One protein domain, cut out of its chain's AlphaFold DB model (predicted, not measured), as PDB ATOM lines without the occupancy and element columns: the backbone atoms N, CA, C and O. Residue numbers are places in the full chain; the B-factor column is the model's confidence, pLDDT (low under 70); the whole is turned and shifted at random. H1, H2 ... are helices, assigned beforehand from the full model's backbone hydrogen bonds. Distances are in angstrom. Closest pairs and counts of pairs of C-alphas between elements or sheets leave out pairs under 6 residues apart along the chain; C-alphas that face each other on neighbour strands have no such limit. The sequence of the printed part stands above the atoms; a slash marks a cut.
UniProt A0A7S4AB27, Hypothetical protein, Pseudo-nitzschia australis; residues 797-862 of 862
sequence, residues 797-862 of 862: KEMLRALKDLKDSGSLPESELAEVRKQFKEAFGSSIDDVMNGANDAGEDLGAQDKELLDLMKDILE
ATOM      1  N   LYS A 797       0.211  28.977  50.059       72.69
ATOM      2  CA  LYS A 797       0.421  30.434  50.138       72.69
ATOM      3  C   LYS A 797       1.757  30.874  49.546       72.69
ATOM      4  O   LYS A 797       1.796  31.906  48.878       72.69
ATOM      5  N   GLU A 798       2.837  30.125  49.763       73.62
ATOM      6  CA  GLU A 798       4.145  30.435  49.174       73.62
ATOM      7  C   GLU A 798       4.129  30.267  47.646       73.62
ATOM      8  O   GLU A 798       4.568  31.166  46.925       73.62
ATOM      9  N   MET A 799       3.519  29.191  47.136       71.44
ATOM     10  CA  MET A 799       3.361  28.960  45.697       71.44
ATOM     11  C   MET A 799       2.483  30.029  45.029       71.44
ATOM     12  O   MET A 799       2.833  30.525  43.957       71.44
ATOM     13  N   LEU A 800       1.378  30.441  45.662       77.62
ATOM     14  CA  LEU A 800       0.532  31.527  45.154       77.62
ATOM     15  C   LEU A 800       1.250  32.884  45.197       77.62
ATOM     16  O   LEU A 800       1.146  33.640  44.235       77.62
ATOM     17  N   ARG A 801       2.042  33.187  46.237       78.31
ATOM     18  CA  ARG A 801       2.890  34.397  46.252       78.31
ATOM     19  C   ARG A 801       3.916  34.388  45.117       78.31
ATOM     20  O   ARG A 801       4.037  35.390  44.424       78.31
ATOM     21  N   ALA A 802       4.574  33.257  44.860       77.75
ATOM     22  CA  ALA A 802       5.489  33.126  43.726       77.75
ATOM     23  C   ALA A 802       4.778  33.310  42.370       77.75
ATOM     24  O   ALA A 802       5.330  33.945  41.470       77.75
ATOM     25  N   LEU A 803       3.541  32.813  42.226       76.50
ATOM     26  CA  LEU A 803       2.721  33.040  41.029       76.50
ATOM     27  C   LEU A 803       2.315  34.515  40.876       76.50
ATOM     28  O   LEU A 803       2.313  35.037  39.760       76.50
ATOM     29  N   LYS A 804       2.007  35.191  41.991       80.31
ATOM     30  CA  LYS A 804       1.710  36.626  42.024       80.31
ATOM     31  C   LYS A 804       2.919  37.451  41.584       80.31
ATOM     32  O   LYS A 804       2.774  38.267  40.685       80.31
ATOM     33  N   ASP A 805       4.112  37.174  42.107       79.94
ATOM     34  CA  ASP A 805       5.348  37.851  41.683       79.94
ATOM     35  C   ASP A 805       5.651  37.626  40.181       79.94
ATOM     36  O   ASP A 805       6.149  38.518  39.487       79.94
ATOM     37  N   LEU A 806       5.307  36.453  39.634       78.06
ATOM     38  CA  LEU A 806       5.413  36.130  38.200       78.06
ATOM     39  C   LEU A 806       4.406  36.913  37.331       78.06
ATOM     40  O   LEU A 806       4.755  37.384  36.244       78.06
ATOM     41  N   LYS A 807       3.177  37.111  37.820       82.94
ATOM     42  CA  LYS A 807       2.180  37.985  37.184       82.94
ATOM     43  C   LYS A 807       2.580  39.460  37.275       82.94
ATOM     44  O   LYS A 807       2.618  40.137  36.249       82.94
ATOM     45  N   ASP A 808       2.922  39.946  38.465       83.38
ATOM     46  CA  ASP A 808       3.239  41.354  38.739       83.38
ATOM     47  C   ASP A 808       4.538  41.801  38.036       83.38
ATOM     48  O   ASP A 808       4.681  42.962  37.652       83.38
ATOM     49  N   SER A 809       5.466  40.871  37.780       85.50
ATOM     50  CA  SER A 809       6.638  41.099  36.916       85.50
ATOM     51  C   SER A 809       6.325  41.117  35.410       85.50
ATOM     52  O   SER A 809       7.225  41.364  34.604       85.50
ATOM     53  N   GLY A 810       5.072  40.869  35.011       81.19
ATOM     54  CA  GLY A 810       4.623  40.843  33.618       81.19
ATOM     55  C   GLY A 810       5.196  39.682  32.801       81.19
ATOM     56  O   GLY A 810       5.245  39.773  31.573       81.19
ATOM     57  N   SER A 811       5.673  38.621  33.462       83.06
ATOM     58  CA  SER A 811       6.304  37.474  32.796       83.06
ATOM     59  C   SER A 811       5.320  36.353  32.430       83.06
ATOM     60  O   SER A 811       5.648  35.528  31.580       83.06
ATOM     61  N   LEU A 812       4.094  36.387  32.969       76.75
ATOM     62  CA  LEU A 812       2.943  35.593  32.518       76.75
ATOM     63  C   LEU A 812       2.055  36.402  31.547       76.75
ATOM     64  O   LEU A 812       1.457  37.397  31.964       76.75
ATOM     65  N   PRO A 813       1.914  36.004  30.267       81.75
ATOM     66  CA  PRO A 813       0.967  36.629  29.347       81.75
ATOM     67  C   PRO A 813      -0.484  36.217  29.656       81.75
ATOM     68  O   PRO A 813      -0.757  35.084  30.051       81.75
ATOM     69  N   GLU A 814      -1.450  37.106  29.387       80.50
ATOM     70  CA  GLU A 814      -2.891  36.874  29.634       80.50
ATOM     71  C   GLU A 814      -3.437  35.578  28.998       80.50
ATOM     72  O   GLU A 814      -4.371  34.968  29.521       80.50
ATOM     73  N   SER A 815      -2.842  35.119  27.891       82.62
ATOM     74  CA  SER A 815      -3.190  33.849  27.244       82.62
ATOM     75  C   SER A 815      -2.905  32.624  28.116       82.62
ATOM     76  O   SER A 815      -3.679  31.672  28.087       82.62
ATOM     77  N   GLU A 816      -1.831  32.647  28.906       81.69
ATOM     78  CA  GLU A 816      -1.473  31.545  29.805       81.69
ATOM     79  C   GLU A 816      -2.360  31.558  31.057       81.69
ATOM     80  O   GLU A 816      -2.840  30.507  31.474       81.69
ATOM     81  N   LEU A 817      -2.720  32.740  31.579       79.69
ATOM     82  CA  LEU A 817      -3.747  32.862  32.626       79.69
ATOM     83  C   LEU A 817      -5.116  32.327  32.161       79.69
ATOM     84  O   LEU A 817      -5.822  31.675  32.933       79.69
ATOM     85  N   ALA A 818      -5.488  32.542  30.894       84.31
ATOM     86  CA  ALA A 818      -6.702  31.963  30.317       84.31
ATOM     87  C   ALA A 818      -6.630  30.425  30.200       84.31
ATOM     88  O   ALA A 818      -7.631  29.745  30.447       84.31
ATOM     89  N   GLU A 819      -5.460  29.859  29.881       83.81
ATOM     90  CA  GLU A 819      -5.252  28.406  29.897       83.81
ATOM     91  C   GLU A 819      -5.267  27.826  31.317       83.81
ATOM     92  O   GLU A 819      -5.895  26.788  31.518       83.81
ATOM     93  N   VAL A 820      -4.706  28.511  32.320       79.38
ATOM     94  CA  VAL A 820      -4.798  28.106  33.738       79.38
ATOM     95  C   VAL A 820      -6.254  28.093  34.218       79.38
ATOM     96  O   VAL A 820      -6.706  27.090  34.774       79.38
ATOM     97  N   ARG A 821      -7.044  29.141  33.925       81.50
ATOM     98  CA  ARG A 821      -8.493  29.166  34.224       81.50
ATOM     99  C   ARG A 821      -9.242  28.006  33.549       81.50
ATOM    100  O   ARG A 821     -10.161  27.439  34.142       81.50
ATOM    101  N   LYS A 822      -8.852  27.633  32.323       87.12
ATOM    102  CA  LYS A 822      -9.432  26.500  31.581       87.12
ATOM    103  C   LYS A 822      -9.041  25.148  32.186       87.12
ATOM    104  O   LYS A 822      -9.922  24.319  32.382       87.12
ATOM    105  N   GLN A 823      -7.766  24.941  32.514       75.38
ATOM    106  CA  GLN A 823      -7.270  23.712  33.144       75.38
ATOM    107  C   GLN A 823      -7.911  23.492  34.518       75.38
ATOM    108  O   GLN A 823      -8.370  22.390  34.802       75.38
ATOM    109  N   PHE A 824      -8.045  24.544  35.332       79.50
ATOM    110  CA  PHE A 824      -8.745  24.460  36.616       79.50
ATOM    111  C   PHE A 824     -10.220  24.076  36.432       79.50
ATOM    112  O   PHE A 824     -10.717  23.193  37.126       79.50
ATOM    113  N   LYS A 825     -10.912  24.668  35.448       84.62
ATOM    114  CA  LYS A 825     -12.306  24.316  35.134       84.62
ATOM    115  C   LYS A 825     -12.466  22.875  34.637       84.62
ATOM    116  O   LYS A 825     -13.469  22.236  34.947       84.62
ATOM    117  N   GLU A 826     -11.499  22.365  33.878       76.06
ATOM    118  CA  GLU A 826     -11.467  20.964  33.433       76.06
ATOM    119  C   GLU A 826     -11.146  19.990  34.583       76.06
ATOM    120  O   GLU A 826     -11.672  18.880  34.583       76.06
ATOM    121  N   ALA A 827     -10.343  20.400  35.572       70.31
ATOM    122  CA  ALA A 827      -9.967  19.574  36.723       70.31
ATOM    123  C   ALA A 827     -11.032  19.534  37.837       70.31
ATOM    124  O   ALA A 827     -11.342  18.462  38.349       70.31
ATOM    125  N   PHE A 828     -11.609  20.685  38.202       69.38
ATOM    126  CA  PHE A 828     -12.511  20.832  39.357       69.38
ATOM    127  C   PHE A 828     -13.994  21.006  38.978       69.38
ATOM    128  O   PHE A 828     -14.838  21.236  39.845       69.38
ATOM    129  N   GLY A 829     -14.337  20.941  37.685       77.06
ATOM    130  CA  GLY A 829     -15.715  20.999  37.162       77.06
ATOM    131  C   GLY A 829     -16.442  22.347  37.311       77.06
ATOM    132  O   GLY A 829     -17.483  22.564  36.693       77.06
ATOM    133  N   SER A 830     -15.881  23.270  38.088       83.25
ATOM    134  CA  SER A 830     -16.348  24.632  38.350       83.25
ATOM    135  C   SER A 830     -15.283  25.619  37.871       83.25
ATOM    136  O   SER A 830     -14.093  25.299  37.886       83.25
ATOM    137  N   SER A 831     -15.667  26.799  37.371       85.00
ATOM    138  CA  SER A 831     -14.643  27.796  37.048       85.00
ATOM    139  C   SER A 831     -14.086  28.412  38.328       85.00
ATOM    140  O   SER A 831     -14.786  28.509  39.333       85.00
ATOM    141  N   ILE A 832     -12.830  28.853  38.272       81.31
ATOM    142  CA  ILE A 832     -12.186  29.614  39.347       81.31
ATOM    143  C   ILE A 832     -13.090  30.762  39.827       81.31
ATOM    144  O   ILE A 832     -13.304  30.922  41.026       81.31
ATOM    145  N   ASP A 833     -13.685  31.499  38.886       84.56
ATOM    146  CA  ASP A 833     -14.585  32.614  39.173       84.56
ATOM    147  C   ASP A 833     -15.867  32.145  39.913       84.56
ATOM    148  O   ASP A 833     -16.338  32.826  40.823       84.56
ATOM    149  N   ASP A 834     -16.408  30.956  39.603       85.31
ATOM    150  CA  ASP A 834     -17.558  30.368  40.322       85.31
ATOM    151  C   ASP A 834     -17.191  29.982  41.768       85.31
ATOM    152  O   ASP A 834     -17.955  30.255  42.696       85.31
ATOM    153  N   VAL A 835     -16.010  29.381  41.970       78.62
ATOM    154  CA  VAL A 835     -15.502  28.984  43.298       78.62
ATOM    155  C   VAL A 835     -15.267  30.213  44.176       78.62
ATOM    156  O   VAL A 835     -15.659  30.225  45.342       78.62
ATOM    157  N   MET A 836     -14.689  31.276  43.616       80.94
ATOM    158  CA  MET A 836     -14.436  32.528  44.337       80.94
ATOM    159  C   MET A 836     -15.728  33.262  44.702       80.94
ATOM    160  O   MET A 836     -15.828  33.794  45.807       80.94
ATOM    161  N   ASN A 837     -16.733  33.259  43.821       84.38
ATOM    162  CA  ASN A 837     -18.049  33.817  44.135       84.38
ATOM    163  C   ASN A 837     -18.747  33.015  45.245       84.38
ATOM    164  O   ASN A 837     -19.165  33.603  46.239       84.38
ATOM    165  N   GLY A 838     -18.771  31.680  45.149       80.44
ATOM    166  CA  GLY A 838     -19.335  30.823  46.200       80.44
ATOM    167  C   GLY A 838     -18.630  30.970  47.554       80.44
ATOM    168  O   GLY A 838     -19.281  30.953  48.597       80.44
ATOM    169  N   ALA A 839     -17.311  31.181  47.554       77.62
ATOM    170  CA  ALA A 839     -16.543  31.436  48.769       77.62
ATOM    171  C   ALA A 839     -16.790  32.839  49.362       77.62
ATOM    172  O   ALA A 839     -16.838  32.985  50.582       77.62
ATOM    173  N   ASN A 840     -17.000  33.865  48.527       79.44
ATOM    174  CA  ASN A 840     -17.419  35.190  48.997       79.44
ATOM    175  C   ASN A 840     -18.823  35.144  49.630       79.44
ATOM    176  O   ASN A 840     -19.034  35.742  50.687       79.44
ATOM    177  N   ASP A 841     -19.758  34.402  49.027       82.50
ATOM    178  CA  ASP A 841     -21.123  34.225  49.542       82.50
ATOM    179  C   ASP A 841     -21.154  33.422  50.863       82.50
ATOM    180  O   ASP A 841     -21.996  33.676  51.725       82.50
ATOM    181  N   ALA A 842     -20.198  32.509  51.071       77.88
ATOM    182  CA  ALA A 842     -19.984  31.773  52.327       77.88
ATOM    183  C   ALA A 842     -19.157  32.551  53.384       77.88
ATOM    184  O   ALA A 842     -18.692  31.975  54.371       77.88
ATOM    185  N   GLY A 843     -18.945  33.857  53.185       58.81
ATOM    186  CA  GLY A 843     -17.899  34.652  53.837       58.81
ATOM    187  C   GLY A 843     -17.922  34.775  55.370       58.81
ATOM    188  O   GLY A 843     -16.945  35.280  55.929       58.81
ATOM    189  N   GLU A 844     -18.954  34.321  56.086       68.69
ATOM    190  CA  GLU A 844     -18.943  34.297  57.561       68.69
ATOM    191  C   GLU A 844     -18.270  33.037  58.145       68.69
ATOM    192  O   GLU A 844     -17.540  33.170  59.127       68.69
ATOM    193  N   ASP A 845     -18.392  31.869  57.501       71.81
ATOM    194  CA  ASP A 845     -17.915  30.578  58.043       71.81
ATOM    195  C   ASP A 845     -16.466  30.209  57.657       71.81
ATOM    196  O   ASP A 845     -15.872  29.308  58.250       71.81
ATOM    197  N   LEU A 846     -15.858  30.910  56.691       80.88
ATOM    198  CA  LEU A 846     -14.470  30.661  56.275       80.88
ATOM    199  C   LEU A 846     -13.444  31.144  57.312       80.88
ATOM    200  O   LEU A 846     -13.536  32.269  57.831       80.88
ATOM    201  N   GLY A 847     -12.423  30.317  57.553       83.62
ATOM    202  CA  GLY A 847     -11.325  30.605  58.467       83.62
ATOM    203  C   GLY A 847     -10.465  31.782  58.002       83.62
ATOM    204  O   GLY A 847     -10.425  32.147  56.827       83.62
ATOM    205  N   ALA A 848      -9.738  32.395  58.939       81.88
ATOM    206  CA  ALA A 848      -8.871  33.535  58.626       81.88
ATOM    207  C   ALA A 848      -7.755  33.175  57.623       81.88
ATOM    208  O   ALA A 848      -7.365  34.013  56.813       81.88
ATOM    209  N   GLN A 849      -7.267  31.928  57.651       77.06
ATOM    210  CA  GLN A 849      -6.261  31.448  56.704       77.06
ATOM    211  C   GLN A 849      -6.834  31.246  55.293       77.06
ATOM    212  O   GLN A 849      -6.138  31.592  54.338       77.06
ATOM    213  N   ASP A 850      -8.078  30.769  55.176       79.50
ATOM    214  CA  ASP A 850      -8.766  30.527  53.899       79.50
ATOM    215  C   ASP A 850      -9.140  31.844  53.214       79.50
ATOM    216  O   ASP A 850      -8.972  31.994  52.007       79.50
ATOM    217  N   LYS A 851      -9.572  32.840  53.998       82.50
ATOM    218  CA  LYS A 851      -9.821  34.211  53.523       82.50
ATOM    219  C   LYS A 851      -8.561  34.851  52.939       82.50
ATOM    220  O   LYS A 851      -8.616  35.400  51.846       82.50
ATOM    221  N   GLU A 852      -7.416  34.716  53.612       82.31
ATOM    222  CA  GLU A 852      -6.130  35.205  53.086       82.31
ATOM    223  C   GLU A 852      -5.711  34.464  51.799       82.31
ATOM    224  O   GLU A 852      -5.150  35.079  50.894       82.31
ATOM    225  N   LEU A 853      -6.001  33.161  51.690       80.25
ATOM    226  CA  LEU A 853      -5.736  32.370  50.481       80.25
ATOM    227  C   LEU A 853      -6.627  32.816  49.306       80.25
ATOM    228  O   LEU A 853      -6.138  32.989  48.190       80.25
ATOM    229  N   LEU A 854      -7.915  33.054  49.566       83.50
ATOM    230  CA  LEU A 854      -8.888  33.543  48.586       83.50
ATOM    231  C   LEU A 854      -8.563  34.954  48.091       83.50
ATOM    232  O   LEU A 854      -8.670  35.209  46.894       83.50
ATOM    233  N   ASP A 855      -8.144  35.855  48.978       83.38
ATOM    234  CA  ASP A 855      -7.738  37.207  48.587       83.38
ATOM    235  C   ASP A 855      -6.403  37.196  47.813       83.38
ATOM    236  O   ASP A 855      -6.269  37.914  46.824       83.38
ATOM    237  N   LEU A 856      -5.462  36.298  48.144       81.50
ATOM    238  CA  LEU A 856      -4.280  36.044  47.303       81.50
ATOM    239  C   LEU A 856      -4.654  35.510  45.911       81.50
ATOM    240  O   LEU A 856      -4.056  35.932  44.923       81.50
ATOM    241  N   MET A 857      -5.646  34.619  45.805       83.19
ATOM    242  CA  MET A 857      -6.141  34.161  44.502       83.19
ATOM    243  C   MET A 857      -6.815  35.292  43.712       83.19
ATOM    244  O   MET A 857      -6.552  35.401  42.516       83.19
ATOM    245  N   LYS A 858      -7.607  36.172  44.350       84.81
ATOM    246  CA  LYS A 858      -8.184  37.373  43.701       84.81
ATOM    247  C   LYS A 858      -7.102  38.248  43.081       84.81
ATOM    248  O   LYS A 858      -7.155  38.490  41.879       84.81
ATOM    249  N   ASP A 859      -6.081  38.614  43.853       83.75
ATOM    250  CA  ASP A 859      -4.955  39.430  43.377       83.75
ATOM    251  C   ASP A 859      -4.219  38.801  42.170       83.75
ATOM    252  O   ASP A 859      -3.695  39.504  41.305       83.75
ATOM    253  N   ILE A 860      -4.172  37.469  42.076       81.81
ATOM    254  CA  ILE A 860      -3.554  36.754  40.943       81.81
ATOM    255  C   ILE A 860      -4.476  36.731  39.714       81.81
ATOM    256  O   ILE A 860      -4.002  36.598  38.587       81.81
ATOM    257  N   LEU A 861      -5.782  36.937  39.866       78.81
ATOM    258  CA  LEU A 861      -6.755  36.779  38.781       78.81
ATOM    259  C   LEU A 861      -7.324  38.096  38.243       78.81
ATOM    260  O   LEU A 861      -7.674  38.116  37.062       78.81
ATOM    261  N   GLU A 862      -7.369  39.156  39.055       78.00
ATOM    262  CA  GLU A 862      -7.715  40.537  38.655       78.00
ATOM    263  C   GLU A 862      -6.526  41.283  38.036       78.00
ATOM    264  O   GLU A 862      -6.575  41.561  36.822       78.00
TER     265      GLU A 862
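This is residues 797 to 862 of the 862 residues of the protein "Hypothetical protein" of Pseudo-nitzschia australis (UniProt A0A7S4AB27). Four helices follow one another round a loosely packed ring: H2 and H3 meet in a wide V along one side, and H4 folds back beside H1 along the other, with its last residues reaching in toward H2. The links H1 to H2 and H3 to H4 make the two ends of the long axis. The printed part has 66 residues, with four named helices in the order H1, H2, H3, H4 and no named strand; its class is all helix. The whole is compact, with a radius of gyration of the C-alphas of 12.5 A, and spans 36 by 24 by 17 A.

Begin with the longest helix, H2, residues 814 to 828: find C-alpha 814 at (-2.891, 36.874, 29.634), from where it runs 21.1 A to C-alpha 828 at (-12.511, 20.832, 39.357). Before it in the chain stands H1, residues 797 to 808, 16.0 A long. After it comes H3, residues 832 to 841, 14.3 A long. Last is H4, residues 848 to 861, which runs 20.2 A and ends at C-alpha 861 at (-6.755, 36.779, 38.781).

Look first at H2 and H3, which only just touch, with 3 pairs of C-alphas within 8 A, and with residues 821 to 825 of H2 alone. Their closest C-alphas, those of Arg 821 and Ile 832, are 6.3 A apart, and they run the same way at a steep tilt of 69 degrees, only just short of about perpendicular. From H3 go on to H4: the two form a helical hairpin, opposite ways at a steep tilt of 39 degrees. They only just touch, again with 3 pairs of C-alphas within 8 A, the closest being those of Met 836 and Leu 854 at 7.1 A; of H4, residues 854 to 858 alone touch H3. H4 touches H1 with 10 pairs, the closest C-alphas being those of Lys 804 and Ile 860 at 5.4 A; the two run the same way at a shallow tilt of 23 degrees. Of these three touching pairs 1 is at a shallow tilt, and the packing is only just mostly crossed, meaning that most touching helices slant to each other. H2 and H4 are close but not clearly touching, with the C-alphas of Leu 817 and Leu 861 closest at 7.9 A. H1 is apart from H2 and from H3. In H1, H2, H3 and H4 every O i to N i+4 pair is within hydrogen-bond range.

The two C-alphas farthest apart, those of Ser 811 and Asp 845, are 35.7 A from each other. The printed part has no cut and ends at Glu 862, the chain's last residue. The links H1 to H2 and H2 to H3 are tight, and H3 to H4 is short; no link is long. The mean pLDDT of the printed part is 79.7, and you will find values under 70 at residue 828 and residues 843 to 844.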